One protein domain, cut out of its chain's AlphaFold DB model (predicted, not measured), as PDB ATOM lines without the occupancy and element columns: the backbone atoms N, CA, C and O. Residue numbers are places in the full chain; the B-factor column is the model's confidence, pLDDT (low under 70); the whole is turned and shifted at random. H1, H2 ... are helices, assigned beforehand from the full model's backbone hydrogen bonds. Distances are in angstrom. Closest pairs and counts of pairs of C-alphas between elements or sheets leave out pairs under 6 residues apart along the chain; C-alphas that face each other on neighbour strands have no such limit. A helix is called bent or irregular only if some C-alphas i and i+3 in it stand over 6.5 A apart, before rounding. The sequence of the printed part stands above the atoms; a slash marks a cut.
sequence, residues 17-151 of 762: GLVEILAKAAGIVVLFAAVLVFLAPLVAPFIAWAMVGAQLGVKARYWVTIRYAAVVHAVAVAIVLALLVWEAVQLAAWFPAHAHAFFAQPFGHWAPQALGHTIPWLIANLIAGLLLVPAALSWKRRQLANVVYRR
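Overview. This is residues 17 to 151 of the 762 residues of an uncharacterized protein of Gryllotalpicola protaetiae (UniProt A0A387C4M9). H1a, H4 and H5a form a long, loose up-and-down bundle, each running against the one before. At one end H1b and H5b bend away, with short H2 and H3 near H5b. The 135 printed residues have five named helices, H1 to H5, and no named strand: all helix, loose, radius of gyration of the C-alphas 20.2 A, a rod spanning 62 by 27 by 22 A.

Along the chain. H1, residues 17 to 51, starts at C-alpha 17 (153.568, 157.755, 133.819). Assigned as one helix by its hydrogen bonds, it is bent, C-alphas 38 and 41 being 7.0 A apart: H1a, 17 to 38, 31.5 A; H1b, 41 to 51, irregular, C-alphas 41 and 44 being 6.54 A apart. H2 is 54 to 57, H3 60 to 63. H4, 69 to 103, 46.1 A, is irregular, C-alphas 97 and 100 being 7.7 A apart. H5, 107 to 149, likewise assigned as one helix, is bent, C-alphas 131 and 134 being 6.9 A apart: H5a, 107 to 131, 35.6 A; H5b, 134 to 149, ending at C-alpha 149 (105.375, 150.090, 97.863).

Arrangement. H4 and H5a, a hairpin, touch at a shallow tilt of 10 degrees, closest C-alphas Ala 76 and Leu 131, 5.5 A. H1a touches H5a with residues 33 to 38 alone, closest C-alphas Val 37 and Leu 122, 5.1 A. H1b touches H5b, closest C-alphas Pro 45 and Ala 136, 5.6 A. H2 only just touches H5b, with 3 pairs of C-alphas within 8 A, the closest Gly 57 and Leu 144, 7.5 A. H3 is close to H5b but not clearly touching, closest C-alphas Trp 63 and Arg 141, 7.4 A. Every O i to N i+4 pair is within hydrogen-bond range in H1a and H5b, against 6 of 7 in H1b, 27 of 31 in H4 and 16 of 21 in H5a; H2 and H3 are too short for one.

Size, cuts and confidence. The two farthest C-alphas, of Gly 17 and Ala 60, are 64.2 A apart. The printed part has no cut, and its links are tight. Residues 17 to 19 have pLDDT under 70.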
ATOM      1  N   GLY A  17     154.081 158.285 135.087       68.94
ATOM      2  CA  GLY A  17     153.568 157.755 133.819       68.94
ATOM      3  C   GLY A  17     152.475 156.692 133.993       68.94
ATOM      4  O   GLY A  17     151.500 156.677 133.242       68.94
ATOM      5  N   LEU A  18     152.585 155.825 135.006       69.19
ATOM      6  CA  LEU A  18     151.559 154.817 135.309       69.19
ATOM      7  C   LEU A  18     150.278 155.451 135.863       69.19
ATOM      8  O   LEU A  18     149.181 155.041 135.482       69.19
ATOM      9  N   VAL A  19     150.407 156.470 136.716       68.44
ATOM     10  CA  VAL A  19     149.262 157.226 137.249       68.44
ATOM     11  C   VAL A  19     148.552 157.994 136.132       68.44
ATOM     12  O   VAL A  19     147.323 157.974 136.068       68.44
ATOM     13  N   GLU A  20     149.291 158.591 135.195       75.31
ATOM     14  CA  GLU A  20     148.706 159.281 134.041       75.31
ATOM     15  C   GLU A  20     147.975 158.313 133.091       75.31
ATOM     16  O   GLU A  20     146.873 158.612 132.623       75.31
ATOM     17  N   ILE A  21     148.538 157.125 132.834       78.69
ATOM     18  CA  ILE A  21     147.890 156.081 132.021       78.69
ATOM     19  C   ILE A  21     146.613 155.570 132.705       78.69
ATOM     20  O   ILE A  21     145.579 155.437 132.047       78.69
ATOM     21  N   LEU A  22     146.648 155.327 134.020       71.31
ATOM     22  CA  LEU A  22     145.480 154.885 134.788       71.31
ATOM     23  C   LEU A  22     144.392 155.965 134.866       71.31
ATOM     24  O   LEU A  22     143.213 155.642 134.727       71.31
ATOM     25  N   ALA A  23     144.762 157.239 135.009       70.62
ATOM     26  CA  ALA A  23     143.821 158.357 134.979       70.62
ATOM     27  C   ALA A  23     143.151 158.501 133.600       70.62
ATOM     28  O   ALA A  23     141.933 158.675 133.516       70.62
ATOM     29  N   LYS A  24     143.915 158.350 132.508       77.00
ATOM     30  CA  LYS A  24     143.369 158.322 131.139       77.00
ATOM     31  C   LYS A  24     142.427 157.134 130.933       77.00
ATOM     32  O   LYS A  24     141.338 157.315 130.390       77.00
ATOM     33  N   ALA A  25     142.790 155.944 131.412       75.25
ATOM     34  CA  ALA A  25     141.936 154.758 131.340       75.25
ATOM     35  C   ALA A  25     140.634 154.927 132.147       75.25
ATOM     36  O   ALA A  25     139.555 154.616 131.645       75.25
ATOM     37  N   ALA A  26     140.704 155.486 133.359       71.00
ATOM     38  CA  ALA A  26     139.531 155.782 134.182       71.00
ATOM     39  C   ALA A  26     138.608 156.825 133.526       71.00
ATOM     40  O   ALA A  26     137.387 156.650 133.518       71.00
ATOM     41  N   GLY A  27     139.180 157.862 132.907       74.56
ATOM     42  CA  GLY A  27     138.432 158.844 132.121       74.56
ATOM     43  C   GLY A  27     137.688 158.213 130.940       74.56
ATOM     44  O   GLY A  27     136.521 158.531 130.715       74.56
ATOM     45  N   ILE A  28     138.314 157.261 130.237       80.44
ATOM     46  CA  ILE A  28     137.674 156.500 129.151       80.44
ATOM     47  C   ILE A  28     136.497 155.668 129.679       80.44
ATOM     48  O   ILE A  28     135.440 155.648 129.052       80.44
ATOM     49  N   VAL A  29     136.639 155.016 130.838       77.06
ATOM     50  CA  VAL A  29     135.562 154.211 131.442       77.06
ATOM     51  C   VAL A  29     134.371 155.080 131.854       77.06
ATOM     52  O   VAL A  29     133.230 154.719 131.568       77.06
ATOM     53  N   VAL A  30     134.605 156.242 132.475       76.50
ATOM     54  CA  VAL A  30     133.521 157.168 132.855       76.50
ATOM     55  C   VAL A  30     132.850 157.776 131.626       76.50
ATOM     56  O   VAL A  30     131.624 157.864 131.585       76.50
ATOM     57  N   LEU A  31     133.624 158.122 130.593       80.94
ATOM     58  CA  LEU A  31     133.079 158.564 129.312       80.94
ATOM     59  C   LEU A  31     132.201 157.474 128.680       80.94
ATOM     60  O   LEU A  31     131.094 157.764 128.233       80.94
ATOM     61  N   PHE A  32     132.654 156.219 128.687       85.19
ATOM     62  CA  PHE A  32     131.886 155.090 128.169       85.19
ATOM     63  C   PHE A  32     130.597 154.856 128.968       85.19
ATOM     64  O   PHE A  32     129.538 154.674 128.371       85.19
ATOM     65  N   ALA A  33     130.653 154.922 130.301       80.56
ATOM     66  CA  ALA A  33     129.475 154.806 131.159       80.56
ATOM     67  C   ALA A  33     128.466 155.938 130.905       80.56
ATOM     68  O   ALA A  33     127.273 155.673 130.781       80.56
ATOM     69  N   ALA A  34     128.936 157.181 130.750       81.00
ATOM     70  CA  ALA A  34     128.087 158.310 130.382       81.00
ATOM     71  C   ALA A  34     127.433 158.089 129.009       81.00
ATOM     72  O   ALA A  34     126.215 158.196 128.889       81.00
ATOM     73  N   VAL A  35     128.206 157.695 127.989       89.06
ATOM     74  CA  VAL A  35     127.680 157.353 126.656       89.06
ATOM     75  C   VAL A  35     126.625 156.249 126.747       89.06
ATOM     76  O   VAL A  35     125.581 156.349 126.106       89.06
ATOM     77  N   LEU A  36     126.847 155.224 127.569       87.94
ATOM     78  CA  LEU A  36     125.909 154.119 127.742       87.94
ATOM     79  C   LEU A  36     124.608 154.569 128.424       87.94
ATOM     80  O   LEU A  36     123.536 154.154 127.992       87.94
ATOM     81  N   VAL A  37     124.675 155.471 129.412       86.31
ATOM     82  CA  VAL A  37     123.490 156.109 130.015       86.31
ATOM     83  C   VAL A  37     122.718 156.924 128.970       86.31
ATOM     84  O   VAL A  37     121.507 156.753 128.864       86.31
ATOM     85  N   PHE A  38     123.398 157.722 128.138       88.38
ATOM     86  CA  PHE A  38     122.760 158.499 127.061       88.38
ATOM     87  C   PHE A  38     122.156 157.630 125.947       88.38
ATOM     88  O   PHE A  38     121.158 158.012 125.334       88.38
ATOM     89  N   LEU A  39     122.742 156.463 125.666       93.31
ATOM     90  CA  LEU A  39     122.239 155.515 124.668       93.31
ATOM     91  C   LEU A  39     121.174 154.560 125.227       93.31
ATOM     92  O   LEU A  39     120.434 153.962 124.444       93.31
ATOM     93  N   ALA A  40     121.047 154.430 126.551       92.50
ATOM     94  CA  ALA A  40     120.099 153.520 127.193       92.50
ATOM     95  C   ALA A  40     118.636 153.702 126.727       92.50
ATOM     96  O   ALA A  40     117.988 152.683 126.459       92.50
ATOM     97  N   PRO A  41     118.104 154.927 126.501       94.69
ATOM     98  CA  PRO A  41     116.747 155.095 125.977       94.69
ATOM     99  C   PRO A  41     116.554 154.547 124.560       94.69
ATOM    100  O   PRO A  41     115.419 154.325 124.142       94.69
ATOM    101  N   LEU A  42     117.635 154.324 123.805       95.50
ATOM    102  CA  LEU A  42     117.585 153.784 122.445       95.50
ATOM    103  C   LEU A  42     117.618 152.251 122.406       95.50
ATOM    104  O   LEU A  42     117.222 151.669 121.398       95.50
ATOM    105  N   VAL A  43     118.017 151.584 123.494       94.19
ATOM    106  CA  VAL A  43     118.128 150.116 123.547       94.19
ATOM    107  C   VAL A  43     116.761 149.454 123.355       94.19
ATOM    108  O   VAL A  43     116.588 148.637 122.451       94.19
ATOM    109  N   ALA A  44     115.756 149.844 124.145       93.56
ATOM    110  CA  ALA A  44     114.398 149.306 124.037       93.56
ATOM    111  C   ALA A  44     113.742 149.525 122.651       93.56
ATOM    112  O   ALA A  44     113.251 148.550 122.070       93.56
ATOM    113  N   PRO A  45     113.724 150.743 122.064       96.19
ATOM    114  CA  PRO A  45     113.174 150.947 120.726       96.19
ATOM    115  C   PRO A  45     113.984 150.239 119.634       96.19
ATOM    116  O   PRO A  45     113.378 149.799 118.658       96.19
ATOM    117  N   PHE A  46     115.306 150.086 119.785       96.06
ATOM    118  CA  PHE A  46     116.132 149.311 118.855       96.06
ATOM    119  C   PHE A  46     115.772 147.822 118.886       96.06
ATOM    120  O   PHE A  46     115.503 147.247 117.832       96.06
ATOM    121  N   ILE A  47     115.673 147.216 120.076       93.94
ATOM    122  CA  ILE A  47     115.236 145.820 120.236       93.94
ATOM    123  C   ILE A  47     113.836 145.640 119.644       93.94
ATOM    124  O   ILE A  47     113.623 144.738 118.840       93.94
ATOM    125  N   ALA A  48     112.890 146.532 119.955       93.12
ATOM    126  CA  ALA A  48     111.547 146.472 119.380       93.12
ATOM    127  C   ALA A  48     111.563 146.606 117.844       93.12
ATOM    128  O   ALA A  48     110.847 145.886 117.153       93.12
ATOM    129  N   TRP A  49     112.389 147.499 117.292       95.38
ATOM    130  CA  TRP A  49     112.562 147.671 115.845       95.38
ATOM    131  C   TRP A  49     113.175 146.429 115.175       95.38
ATOM    132  O   TRP A  49     112.748 146.075 114.074       95.38
ATOM    133  N   ALA A  50     114.124 145.761 115.840       92.75
ATOM    134  CA  ALA A  50     114.786 144.546 115.367       92.75
ATOM    135  C   ALA A  50     113.875 143.310 115.459       92.75
ATOM    136  O   ALA A  50     113.835 142.504 114.533       92.75
ATOM    137  N   MET A  51     113.085 143.190 116.533       91.69
ATOM    138  CA  MET A  51     112.122 142.099 116.725       91.69
ATOM    139  C   MET A  51     110.935 142.172 115.759       91.69
ATOM    140  O   MET A  51     110.307 141.152 115.474       91.69
ATOM    141  N   VAL A  52     110.603 143.359 115.235       90.06
ATOM    142  CA  VAL A  52     109.576 143.493 114.194       90.06
ATOM    143  C   VAL A  52     110.131 143.058 112.843       90.06
ATOM    144  O   VAL A  52     110.556 143.855 112.003       90.06
ATOM    145  N   GLY A  53     110.087 141.742 112.651       86.38
ATOM    146  CA  GLY A  53     110.363 141.087 111.386       86.38
ATOM    147  C   GLY A  53     109.257 141.301 110.351       86.38
ATOM    148  O   GLY A  53     108.141 141.748 110.642       86.38
ATOM    149  N   ALA A  54     109.573 140.919 109.116       87.25
ATOM    150  CA  ALA A  54     108.667 140.989 107.975       87.25
ATOM    151  C   ALA A  54     107.358 140.190 108.191       87.25
ATOM    152  O   ALA A  54     106.297 140.584 107.714       87.25
ATOM    153  N   GLN A  55     107.379 139.149 109.027       90.06
ATOM    154  CA  GLN A  55     106.194 138.354 109.375       90.06
ATOM    155  C   GLN A  55     105.049 139.178 109.995       90.06
ATOM    156  O   GLN A  55     103.874 138.895 109.758       90.06
ATOM    157  N   LEU A  56     105.349 140.237 110.760       93.81
ATOM    158  CA  LEU A  56     104.301 141.115 111.301       93.81
ATOM    159  C   LEU A  56     103.645 141.974 110.213       93.81
ATOM    160  O   LEU A  56     102.469 142.314 110.338       93.81
ATOM    161  N   GLY A  57     104.372 142.269 109.130       94.12
ATOM    162  CA  GLY A  57     103.863 142.983 107.959       94.12
ATOM    163  C   GLY A  57     102.745 142.236 107.226       94.12
ATOM    164  O   GLY A  57     101.911 142.871 106.590       94.12
ATOM    165  N   VAL A  58     102.654 140.914 107.371       95.81
ATOM    166  CA  VAL A  58     101.591 140.093 106.762       95.81
ATOM    167  C   VAL A  58     100.250 140.235 107.501       95.81
ATOM    168  O   VAL A  58      99.189 139.874 106.997       95.81
ATOM    169  N   LYS A  59     100.234 140.807 108.711       95.88
ATOM    170  CA  LYS A  59      98.999 140.956 109.497       95.88
ATOM    171  C   LYS A  59      98.343 142.308 109.226       95.88
ATOM    172  O   LYS A  59      98.900 143.351 109.547       95.88
ATOM    173  N   ALA A  60      97.084 142.324 108.776       94.81
ATOM    174  CA  ALA A  60      96.344 143.572 108.527       94.81
ATOM    175  C   ALA A  60      96.308 144.523 109.746       94.81
ATOM    176  O   ALA A  60      96.420 145.742 109.604       94.81
ATOM    177  N   ARG A  61      96.228 143.980 110.971       94.81
ATOM    178  CA  ARG A  61      96.267 144.768 112.221       94.81
ATOM    179  C   ARG A  61      97.549 145.591 112.369       94.81
ATOM    180  O   ARG A  61      97.487 146.686 112.924       94.81
ATOM    181  N   TYR A  62      98.676 145.105 111.846       95.44
ATOM    182  CA  TYR A  62      99.942 145.831 111.863       95.44
ATOM    183  C   TYR A  62      99.848 147.140 111.078       95.44
ATOM    184  O   TYR A  62     100.393 148.149 111.500       95.44
ATOM    185  N   TRP A  63      99.090 147.190 109.986       96.00
ATOM    186  CA  TRP A  63      98.974 148.395 109.164       96.00
ATOM    187  C   TRP A  63      97.970 149.420 109.703       96.00
ATOM    188  O   TRP A  63      97.956 150.565 109.248       96.00
ATOM    189  N   VAL A  64      97.142 149.068 110.687       94.56
ATOM    190  CA  VAL A  64      96.159 149.991 111.266       94.56
ATOM    191  C   VAL A  64      96.864 151.013 112.163       94.56
ATOM    192  O   VAL A  64      97.553 150.665 113.122       94.56
ATOM    193  N   THR A  65      96.703 152.300 111.851       92.88
ATOM    194  CA  THR A  65      97.286 153.417 112.608       92.88
ATOM    195  C   THR A  65      96.230 154.130 113.449       92.88
ATOM    196  O   THR A  65      95.075 154.293 113.043       92.88
ATOM    197  N   ILE A  66      96.626 154.575 114.642       90.75
ATOM    198  CA  ILE A  66      95.779 155.401 115.509       90.75
ATOM    199  C   ILE A  66      95.875 156.851 115.027       90.75
ATOM    200  O   ILE A  66      96.961 157.341 114.720       90.75
ATOM    201  N   ARG A  67      94.740 157.560 114.978       88.62
ATOM    202  CA  ARG A  67      94.655 158.942 114.467       88.62
ATOM    203  C   ARG A  67      95.645 159.903 115.140       88.62
ATOM    204  O   ARG A  67      96.180 160.772 114.465       88.62
ATOM    205  N   TYR A  68      95.883 159.732 116.439       92.25
ATOM    206  CA  TYR A  68      96.744 160.597 117.250       92.25
ATOM    207  C   TYR A  68      98.147 160.025 117.476       92.25
ATOM    208  O   TYR A  68      98.910 160.600 118.242       92.25
ATOM    209  N   ALA A  69      98.516 158.933 116.794       91.88
ATOM    210  CA  ALA A  69      99.816 158.290 116.985       91.88
ATOM    211  C   ALA A  69     100.981 159.269 116.771       91.88
ATOM    212  O   ALA A  69     101.903 159.298 117.567       91.88
ATOM    213  N   ALA A  70     100.909 160.136 115.753       91.56
ATOM    214  CA  ALA A  70     101.958 161.127 115.501       91.56
ATOM    215  C   ALA A  70     102.145 162.117 116.664       91.56
ATOM    216  O   ALA A  70     103.279 162.432 117.004       91.56
ATOM    217  N   VAL A  71     101.048 162.566 117.286       95.25
ATOM    218  CA  VAL A  71     101.096 163.471 118.445       95.25
ATOM    219  C   VAL A  71     101.663 162.738 119.656       95.25
ATOM    220  O   VAL A  71     102.569 163.247 120.298       95.25
ATOM    221  N   VAL A  72     101.194 161.513 119.920       95.19
ATOM    222  CA  VAL A  72     101.703 160.678 121.022       95.19
ATOM    223  C   VAL A  72     103.204 160.419 120.869       95.19
ATOM    224  O   VAL A  72     103.942 160.564 121.833       95.19
ATOM    225  N   HIS A  73     103.676 160.101 119.659       95.31
ATOM    226  CA  HIS A  73     105.104 159.899 119.403       95.31
ATOM    227  C   HIS A  73     105.908 161.187 119.591       95.31
ATOM    228  O   HIS A  73     106.983 161.138 120.171       95.31
ATOM    229  N   ALA A  74     105.400 162.333 119.126       96.06
ATOM    230  CA  ALA A  74     106.078 163.617 119.302       96.06
ATOM    231  C   ALA A  74     106.204 163.992 120.785       96.06
ATOM    232  O   ALA A  74     107.274 164.407 121.219       96.06
ATOM    233  N   VAL A  75     105.140 163.786 121.568       97.19
ATOM    234  CA  VAL A  75     105.151 164.009 123.021       97.19
ATOM    235  C   VAL A  75     106.127 163.056 123.710       97.19
ATOM    236  O   VAL A  75     106.933 163.505 124.513       97.19
ATOM    237  N   ALA A  76     106.120 161.766 123.362       96.62
ATOM    238  CA  ALA A  76     107.062 160.794 123.916       96.62
ATOM    239  C   ALA A  76     108.525 161.164 123.616       96.62
ATOM    240  O   ALA A  76     109.354 161.164 124.520       96.62
ATOM    241  N   VAL A  77     108.831 161.542 122.369       96.81
ATOM    242  CA  VAL A  77     110.171 162.006 121.973       96.81
ATOM    243  C   VAL A  77     110.565 163.268 122.740       96.81
ATOM    244  O   VAL A  77     111.690 163.347 123.221       96.81
ATOM    245  N   ALA A  78     109.653 164.230 122.898       97.50
ATOM    246  CA  ALA A  78     109.919 165.453 123.650       97.50
ATOM    247  C   ALA A  78     110.200 165.179 125.136       97.50
ATOM    248  O   ALA A  78     111.114 165.780 125.690       97.50
ATOM    249  N   ILE A  79     109.465 164.251 125.763       96.88
ATOM    250  CA  ILE A  79     109.688 163.843 127.159       96.88
ATOM    251  C   ILE A  79     111.078 163.224 127.325       96.88
ATOM    252  O   ILE A  79     111.821 163.633 128.213       96.88
ATOM    253  N   VAL A  80     111.454 162.277 126.459       96.75
ATOM    254  CA  VAL A  80     112.772 161.627 126.542       96.75
ATOM    255  C   VAL A  80     113.896 162.620 126.248       96.75
ATOM    256  O   VAL A  80     114.907 162.615 126.938       96.75
ATOM    257  N   LEU A  81     113.713 163.521 125.281       96.62
ATOM    258  CA  LEU A  81     114.696 164.563 124.994       96.62
ATOM    259  C   LEU A  81     114.867 165.524 126.179       96.62
ATOM    260  O   LEU A  81     115.993 165.868 126.518       96.62
ATOM    261  N   ALA A  82     113.772 165.936 126.823       96.56
ATOM    262  CA  ALA A  82     113.827 166.793 128.006       96.56
ATOM    263  C   ALA A  82     114.555 166.109 129.174       96.56
ATOM    264  O   ALA A  82     115.357 166.757 129.844       96.56
ATOM    265  N   LEU A  83     114.324 164.805 129.375       95.06
ATOM    266  CA  LEU A  83     115.038 164.001 130.368       95.06
ATOM    267  C   LEU A  83     116.545 163.956 130.071       95.06
ATOM    268  O   LEU A  83     117.340 164.292 130.941       95.06
ATOM    269  N   LEU A  84     116.931 163.649 128.829       93.19
ATOM    270  CA  LEU A  84     118.338 163.603 128.412       93.19
ATOM    271  C   LEU A  84     119.037 164.965 128.527       93.19
ATOM    272  O   LEU A  84     120.200 165.036 128.916       93.19
ATOM    273  N   VAL A  85     118.345 166.061 128.201       95.56
ATOM    274  CA  VAL A  85     118.880 167.422 128.379       95.56
ATOM    275  C   VAL A  85     119.088 167.723 129.860       95.56
ATOM    276  O   VAL A  85     120.128 168.261 130.233       95.56
ATOM    277  N   TRP A  86     118.128 167.362 130.711       95.19
ATOM    278  CA  TRP A  86     118.260 167.537 132.153       95.19
ATOM    279  C   TRP A  86     119.431 166.726 132.718       95.19
ATOM    280  O   TRP A  86     120.246 167.274 133.456       95.19
ATOM    281  N   GLU A  87     119.584 165.469 132.306       90.38
ATOM    282  CA  GLU A  87     120.722 164.618 132.665       90.38
ATOM    283  C   GLU A  87     122.060 165.192 132.200       90.38
ATOM    284  O   GLU A  87     123.019 165.206 132.969       90.38
ATOM    285  N   ALA A  88     122.126 165.724 130.977       89.69
ATOM    286  CA  ALA A  88     123.323 166.386 130.466       89.69
ATOM    287  C   ALA A  88     123.704 167.607 131.303       89.69
ATOM    288  O   ALA A  88     124.881 167.788 131.609       89.69
ATOM    289  N   VAL A  89     122.724 168.413 131.719       93.75
ATOM    290  CA  VAL A  89     122.956 169.559 132.609       93.75
ATOM    291  C   VAL A  89     123.449 169.094 133.979       93.75
ATOM    292  O   VAL A  89     124.410 169.661 134.491       93.75
ATOM    293  N   GLN A  90     122.852 168.045 134.556       90.38
ATOM    294  CA  GLN A  90     123.294 167.498 135.843       90.38
ATOM    295  C   GLN A  90     124.707 166.920 135.768       90.38
ATOM    296  O   GLN A  90     125.533 167.204 136.630       90.38
ATOM    297  N   LEU A  91     125.018 166.161 134.716       85.75
ATOM    298  CA  LEU A  91     126.346 165.596 134.503       85.75
ATOM    299  C   LEU A  91     127.388 166.701 134.275       85.75
ATOM    300  O   LEU A  91     128.464 166.654 134.867       85.75
ATOM    301  N   ALA A  92     127.059 167.719 133.474       87.81
ATOM    302  CA  ALA A  92     127.927 168.867 133.219       87.81
ATOM    303  C   ALA A  92     128.147 169.734 134.468       87.81
ATOM    304  O   ALA A  92     129.229 170.291 134.628       87.81
ATOM    305  N   ALA A  93     127.160 169.835 135.361       89.44
ATOM    306  CA  ALA A  93     127.308 170.513 136.647       89.44
ATOM    307  C   ALA A  93     128.117 169.673 137.652       89.44
ATOM    308  O   ALA A  93     128.928 170.208 138.408       89.44
ATOM    309  N   TRP A  94     127.924 168.353 137.650       86.38
ATOM    310  CA  TRP A  94     128.606 167.432 138.556       86.38
ATOM    311  C   TRP A  94     130.094 167.276 138.224       86.38
ATOM    312  O   TRP A  94     130.924 167.273 139.137       86.38
ATOM    313  N   PHE A  95     130.437 167.182 136.934       84.38
ATOM    314  CA  PHE A  95     131.778 166.827 136.467       84.38
ATOM    315  C   PHE A  95     132.882 167.790 136.952       84.38
ATOM    316  O   PHE A  95     133.825 167.308 137.574       84.38
ATOM    317  N   PRO A  96     132.792 169.129 136.801       85.00
ATOM    318  CA  PRO A  96     133.833 170.046 137.278       85.00
ATOM    319  C   PRO A  96     133.964 170.052 138.803       85.00
ATOM    320  O   PRO A  96     135.060 170.216 139.331       85.00
ATOM    321  N   ALA A  97     132.844 169.869 139.509       84.81
ATOM    322  CA  ALA A  97     132.796 169.938 140.963       84.81
ATOM    323  C   ALA A  97     133.383 168.689 141.642       84.81
ATOM    324  O   ALA A  97     133.912 168.792 142.746       84.81
ATOM    325  N   HIS A  98     133.312 167.520 140.996       82.06
ATOM    326  CA  HIS A  98     133.640 166.249 141.645       82.06
ATOM    327  C   HIS A  98     134.729 165.438 140.939       82.06
ATOM    328  O   HIS A  98     135.349 164.609 141.597       82.06
ATOM    329  N   ALA A  99     135.029 165.671 139.654       78.19
ATOM    330  CA  ALA A  99     135.943 164.811 138.893       78.19
ATOM    331  C   ALA A  99     137.337 164.695 139.533       78.19
ATOM    332  O   ALA A  99     137.842 163.586 139.692       78.19
ATOM    333  N   HIS A 100     137.942 165.806 139.965       78.19
ATOM    334  CA  HIS A 100     139.284 165.776 140.561       78.19
ATOM    335  C   HIS A 100     139.342 164.980 141.871       78.19
ATOM    336  O   HIS A 100     140.263 164.191 142.065       78.19
ATOM    337  N   ALA A 101     138.348 165.144 142.748       78.88
ATOM    338  CA  ALA A 101     138.279 164.408 144.011       78.88
ATOM    339  C   ALA A 101     137.924 162.927 143.797       78.88
ATOM    340  O   ALA A 101     138.404 162.057 144.520       78.88
ATOM    341  N   PHE A 102     137.102 162.645 142.787       75.38
ATOM    342  CA  PHE A 102     136.603 161.311 142.484       75.38
ATOM    343  C   PHE A 102     137.681 160.411 141.864       75.38
ATOM    344  O   PHE A 102     137.846 159.269 142.287       75.38
ATOM    345  N   PHE A 103     138.477 160.935 140.923       76.44
ATOM    346  CA  PHE A 103     139.562 160.180 140.278       76.44
ATOM    347  C   PHE A 103     140.850 160.096 141.108       76.44
ATOM    348  O   PHE A 103     141.731 159.309 140.771       76.44
ATOM    349  N   ALA A 104     140.964 160.862 142.197       81.94
ATOM    350  CA  ALA A 104     142.088 160.759 143.128       81.94
ATOM    351  C   ALA A 104     142.012 159.514 144.037       81.94
ATOM    352  O   ALA A 104     143.004 159.164 144.676       81.94
ATOM    353  N   GLN A 105     140.858 158.836 144.117       82.81
ATOM    354  CA  GLN A 105     140.699 157.625 144.928       82.81
ATOM    355  C   GLN A 105     141.110 156.347 144.166       82.81
ATOM    356  O   GLN A 105     140.985 156.288 142.941       82.81
ATOM    357  N   PRO A 106     141.546 155.276 144.863       83.38
ATOM    358  CA  PRO A 106     141.773 153.969 144.247       83.38
ATOM    359  C   PRO A 106     140.507 153.417 143.576       83.38
ATOM    360  O   PRO A 106     139.402 153.574 144.101       83.38
ATOM    361  N   PHE A 107     140.670 152.699 142.456       76.62
ATOM    362  CA  PHE A 107     139.574 152.132 141.649       76.62
ATOM    363  C   PHE A 107     138.500 151.394 142.462       76.62
ATOM    364  O   PHE A 107     137.307 151.566 142.219       76.62
ATOM    365  N   GLY A 108     138.914 150.625 143.472       79.62
ATOM    366  CA  GLY A 108     138.006 149.846 144.316       79.62
ATOM    367  C   GLY A 108     137.026 150.674 145.158       79.62
ATOM    368  O   GLY A 108     136.006 150.135 145.578       79.62
ATOM    369  N   HIS A 109     137.294 151.963 145.391       83.06
ATOM    370  CA  HIS A 109     136.430 152.823 146.204       83.06
ATOM    371  C   HIS A 109     135.476 153.676 145.370       83.06
ATOM    372  O   HIS A 109     134.299 153.781 145.716       83.06
ATOM    373  N   TRP A 110     135.941 154.237 144.252       81.31
ATOM    374  CA  TRP A 110     135.089 155.098 143.435       81.31
ATOM    375  C   TRP A 110     134.183 154.309 142.483       81.31
ATOM    376  O   TRP A 110     133.062 154.743 142.223       81.31
ATOM    377  N   ALA A 111     134.600 153.137 141.984       78.75
ATOM    378  CA  ALA A 111     133.808 152.384 141.006       78.75
ATOM    379  C   ALA A 111     132.428 151.938 141.543       78.75
ATOM    380  O   ALA A 111     131.432 152.173 140.854       78.75
ATOM    381  N   PRO A 112     132.291 151.389 142.770       85.19
ATOM    382  CA  PRO A 112     130.978 151.059 143.334       85.19
ATOM    383  C   PRO A 112     130.085 152.288 143.545       85.19
ATOM    384  O   PRO A 112     128.873 152.195 143.369       85.19
ATOM    385  N   GLN A 113     130.666 153.445 143.880       84.06
ATOM    386  CA  GLN A 113     129.924 154.700 144.047       84.06
ATOM    387  C   GLN A 113     129.443 155.250 142.697       84.06
ATOM    388  O   GLN A 113     128.278 155.625 142.566       84.06
ATOM    389  N   ALA A 114     130.302 155.227 141.670       80.38
ATOM    390  CA  ALA A 114     129.927 155.576 140.299       80.38
ATOM    391  C   ALA A 114     128.798 154.674 139.796       80.38
ATOM    392  O   ALA A 114     127.819 155.162 139.237       80.38
ATOM    393  N   LEU A 115     128.902 153.363 140.023       83.12
ATOM    394  CA  LEU A 115     127.869 152.398 139.652       83.12
ATOM    395  C   LEU A 115     126.571 152.633 140.432       83.12
ATOM    396  O   LEU A 115     125.502 152.675 139.831       83.12
ATOM    397  N   GLY A 116     126.651 152.872 141.742       86.12
ATOM    398  CA  GLY A 116     125.489 153.175 142.580       86.12
ATOM    399  C   GLY A 116     124.734 154.428 142.129       86.12
ATOM    400  O   GLY A 116     123.506 154.443 142.160       86.12
ATOM    401  N   HIS A 117     125.449 155.446 141.641       83.75
ATOM    402  CA  HIS A 117     124.827 156.631 141.055       83.75
ATOM    403  C   HIS A 117     124.325 156.409 139.626       83.75
ATOM    404  O   HIS A 117     123.249 156.892 139.296       83.75
ATOM    405  N   THR A 118     125.055 155.687 138.776       84.12
ATOM    406  CA  THR A 118     124.713 155.536 137.347       84.12
ATOM    407  C   THR A 118     123.613 154.508 137.084       84.12
ATOM    408  O   THR A 118     122.820 154.710 136.167       84.12
ATOM    409  N   ILE A 119     123.504 153.441 137.883       87.75
ATOM    410  CA  ILE A 119     122.499 152.381 137.690       87.75
ATOM    411  C   ILE A 119     121.054 152.921 137.747       87.75
ATOM    412  O   ILE A 119     120.293 152.614 136.827       87.75
ATOM    413  N   PRO A 120     120.641 153.740 138.738       91.62
ATOM    414  CA  PRO A 120     119.299 154.325 138.758       91.62
ATOM    415  C   PRO A 120     118.979 155.152 137.509       91.62
ATOM    416  O   PRO A 120     117.884 155.024 136.963       91.62
ATOM    417  N   TRP A 121     119.939 155.943 137.018       89.75
ATOM    418  CA  TRP A 121     119.786 156.716 135.780       89.75
ATOM    419  C   TRP A 121     119.671 155.819 134.555       89.75
ATOM    420  O   TRP A 121     118.807 156.034 133.715       89.75
ATOM    421  N   LEU A 122     120.476 154.760 134.479       90.56
ATOM    422  CA  LEU A 122     120.400 153.779 133.403       90.56
ATOM    423  C   LEU A 122     119.032 153.082 133.369       90.56
ATOM    424  O   LEU A 122     118.451 152.925 132.296       90.56
ATOM    425  N   ILE A 123     118.485 152.715 134.533       92.19
ATOM    426  CA  ILE A 123     117.139 152.138 134.652       92.19
ATOM    427  C   ILE A 123     116.075 153.166 134.246       92.19
ATOM    428  O   ILE A 123     115.189 152.838 133.456       92.19
ATOM    429  N   ALA A 124     116.162 154.403 134.743       92.88
ATOM    430  CA  ALA A 124     115.232 155.475 134.397       92.88
ATOM    431  C   ALA A 124     115.221 155.742 132.884       92.88
ATOM    432  O   ALA A 124     114.150 155.807 132.280       92.88
ATOM    433  N   ASN A 125     116.395 155.791 132.257       94.31
ATOM    434  CA  ASN A 125     116.547 155.958 130.818       94.31
ATOM    435  C   ASN A 125     116.036 154.766 130.014       94.31
ATOM    436  O   ASN A 125     115.401 154.953 128.977       94.31
ATOM    437  N   LEU A 126     116.242 153.541 130.491       93.31
ATOM    438  CA  LEU A 126     115.690 152.349 129.853       93.31
ATOM    439  C   LEU A 126     114.151 152.345 129.906       93.31
ATOM    440  O   LEU A 126     113.501 152.049 128.901       93.31
ATOM    441  N   ILE A 127     113.561 152.749 131.038       95.00
ATOM    442  CA  ILE A 127     112.108 152.936 131.184       95.00
ATOM    443  C   ILE A 127     111.616 154.073 130.280       95.00
ATOM    444  O   ILE A 127     110.611 153.916 129.588       95.00
ATOM    445  N   ALA A 128     112.333 155.198 130.225       95.25
ATOM    446  CA  ALA A 128     112.023 156.304 129.325       95.25
ATOM    447  C   ALA A 128     112.070 155.854 127.852       95.25
ATOM    448  O   ALA A 128     111.200 156.220 127.060       95.25
ATOM    449  N   GLY A 129     113.002 154.966 127.499       95.56
ATOM    450  CA  GLY A 129     113.084 154.319 126.191       95.56
ATOM    451  C   GLY A 129     111.829 153.529 125.802       95.56
ATOM    452  O   GLY A 129     111.476 153.485 124.620       95.56
ATOM    453  N   LEU A 130     111.074 152.980 126.765       96.56
ATOM    454  CA  LEU A 130     109.790 152.316 126.487       96.56
ATOM    455  C   LEU A 130     108.757 153.281 125.880       96.56
ATOM    456  O   LEU A 130     107.937 152.860 125.062       96.56
ATOM    457  N   LEU A 131     108.830 154.580 126.194       96.38
ATOM    458  CA  LEU A 131     107.976 155.603 125.578       96.38
ATOM    459  C   LEU A 131     108.284 155.789 124.083       96.38
ATOM    460  O   LEU A 131     107.398 156.168 123.314       96.38
ATOM    461  N   LEU A 132     109.513 155.485 123.647       97.19
ATOM    462  CA  LEU A 132     109.933 155.580 122.246       97.19
ATOM    463  C   LEU A 132     109.566 154.344 121.418       97.19
ATOM    464  O   LEU A 132     109.559 154.425 120.187       97.19
ATOM    465  N   VAL A 133     109.216 153.217 122.049       96.00
ATOM    466  CA  VAL A 133     108.879 151.967 121.342       96.00
ATOM    467  C   VAL A 133     107.769 152.175 120.295       96.00
ATOM    468  O   VAL A 133     107.986 151.817 119.135       96.00
ATOM    469  N   PRO A 134     106.618 152.821 120.586       95.56
ATOM    470  CA  PRO A 134     105.593 153.086 119.569       95.56
ATOM    471  C   PRO A 134     106.090 153.940 118.392       95.56
ATOM    472  O   PRO A 134     105.706 153.696 117.242       95.56
ATOM    473  N   ALA A 135     106.975 154.908 118.656       95.88
ATOM    474  CA  ALA A 135     107.569 155.756 117.628       95.88
ATOM    475  C   ALA A 135     108.504 154.947 116.713       95.88
ATOM    476  O   ALA A 135     108.374 155.027 115.488       95.88
ATOM    477  N   ALA A 136     109.364 154.105 117.294       95.69
ATOM    478  CA  ALA A 136     110.254 153.203 116.566       95.69
ATOM    479  C   ALA A 136     109.474 152.190 115.713       95.69
ATOM    480  O   ALA A 136     109.749 152.032 114.522       95.69
ATOM    481  N   LEU A 137     108.419 151.586 116.270       95.31
ATOM    482  CA  LEU A 137     107.520 150.686 115.540       95.31
ATOM    483  C   LEU A 137     106.786 151.401 114.400       95.31
ATOM    484  O   LEU A 137     106.642 150.861 113.303       95.31
ATOM    485  N   SER A 138     106.335 152.636 114.622       94.62
ATOM    486  CA  SER A 138     105.726 153.447 113.568       94.62
ATOM    487  C   SER A 138     106.724 153.817 112.474       94.62
ATOM    488  O   SER A 138     106.317 153.947 111.316       94.62
ATOM    489  N   TRP A 139     107.998 154.018 112.813       94.69
ATOM    490  CA  TRP A 139     109.046 154.282 111.837       94.69
ATOM    491  C   TRP A 139     109.370 153.030 111.019       94.69
ATOM    492  O   TRP A 139     109.302 153.103 109.790       94.69
ATOM    493  N   LYS A 140     109.564 151.869 111.665       94.69
ATOM    494  CA  LYS A 140     109.718 150.565 110.992       94.69
ATOM    495  C   LYS A 140     108.554 150.286 110.051       94.69
ATOM    496  O   LYS A 140     108.756 149.901 108.906       94.69
ATOM    497  N   ARG A 141     107.321 150.543 110.493       95.06
ATOM    498  CA  ARG A 141     106.115 150.379 109.672       95.06
ATOM    499  C   ARG A 141     106.128 151.257 108.425       95.06
ATOM    500  O   ARG A 141     105.702 150.804 107.371       95.06
ATOM    501  N   ARG A 142     106.613 152.501 108.518       93.81
ATOM    502  CA  ARG A 142     106.777 153.384 107.349       93.81
ATOM    503  C   ARG A 142     107.910 152.920 106.436       93.81
ATOM    504  O   ARG A 142     107.749 152.996 105.225       93.81
ATOM    505  N   GLN A 143     109.021 152.434 106.992       93.50
ATOM    506  CA  GLN A 143     110.102 151.833 106.208       93.50
ATOM    507  C   GLN A 143     109.593 150.612 105.438       93.50
ATOM    508  O   GLN A 143     109.713 150.586 104.221       93.50
ATOM    509  N   LEU A 144     108.922 149.673 106.112       93.38
ATOM    510  CA  LEU A 144     108.294 148.519 105.468       93.38
ATOM    511  C   LEU A 144     107.243 148.945 104.440       93.38
ATOM    512  O   LEU A 144     107.248 148.415 103.342       93.38
ATOM    513  N   ALA A 145     106.404 149.950 104.725       92.12
ATOM    514  CA  ALA A 145     105.469 150.488 103.729       92.12
ATOM    515  C   ALA A 145     106.188 150.993 102.470       92.12
ATOM    516  O   ALA A 145     105.679 150.809 101.370       92.12
ATOM    517  N   ASN A 146     107.349 151.640 102.626       91.25
ATOM    518  CA  ASN A 146     108.149 152.122 101.502       91.25
ATOM    519  C   ASN A 146     108.771 150.965 100.712       91.25
ATOM    520  O   ASN A 146     108.756 151.020  99.489       91.25
ATOM    521  N   VAL A 147     109.306 149.952 101.401       91.25
ATOM    522  CA  VAL A 147     109.899 148.756 100.780       91.25
ATOM    523  C   VAL A 147     108.828 147.990 100.004       91.25
ATOM    524  O   VAL A 147     109.016 147.722  98.824       91.25
ATOM    525  N   VAL A 148     107.669 147.758 100.626       91.25
ATOM    526  CA  VAL A 148     106.500 147.110 100.017       91.25
ATOM    527  C   VAL A 148     105.990 147.922  98.829       91.25
ATOM    528  O   VAL A 148     105.844 147.396  97.737       91.25
ATOM    529  N   TYR A 149     105.803 149.236  98.977       87.44
ATOM    530  CA  TYR A 149     105.375 150.090  97.863       87.44
ATOM    531  C   TYR A 149     106.351 150.055  96.679       87.44
ATOM    532  O   TYR A 149     105.936 150.130  95.527       87.44
ATOM    533  N   ARG A 150     107.656 149.957  96.953       86.38
ATOM    534  CA  ARG A 150     108.691 149.849  95.921       86.38
ATOM    535  C   ARG A 150     108.895 148.417  95.420       86.38
ATOM    536  O   ARG A 150     109.696 148.257  94.511       86.38
ATOM    537  N   ARG A 151     108.196 147.422  95.982       87.25
ATOM    538  CA  ARG A 151     108.404 145.985  95.729       87.25
ATOM    539  C   ARG A 151     109.874 145.569  95.854       87.25
ATOM    540  O   ARG A 151     110.420 144.886  95.002       87.25
TER     541      ARG A 151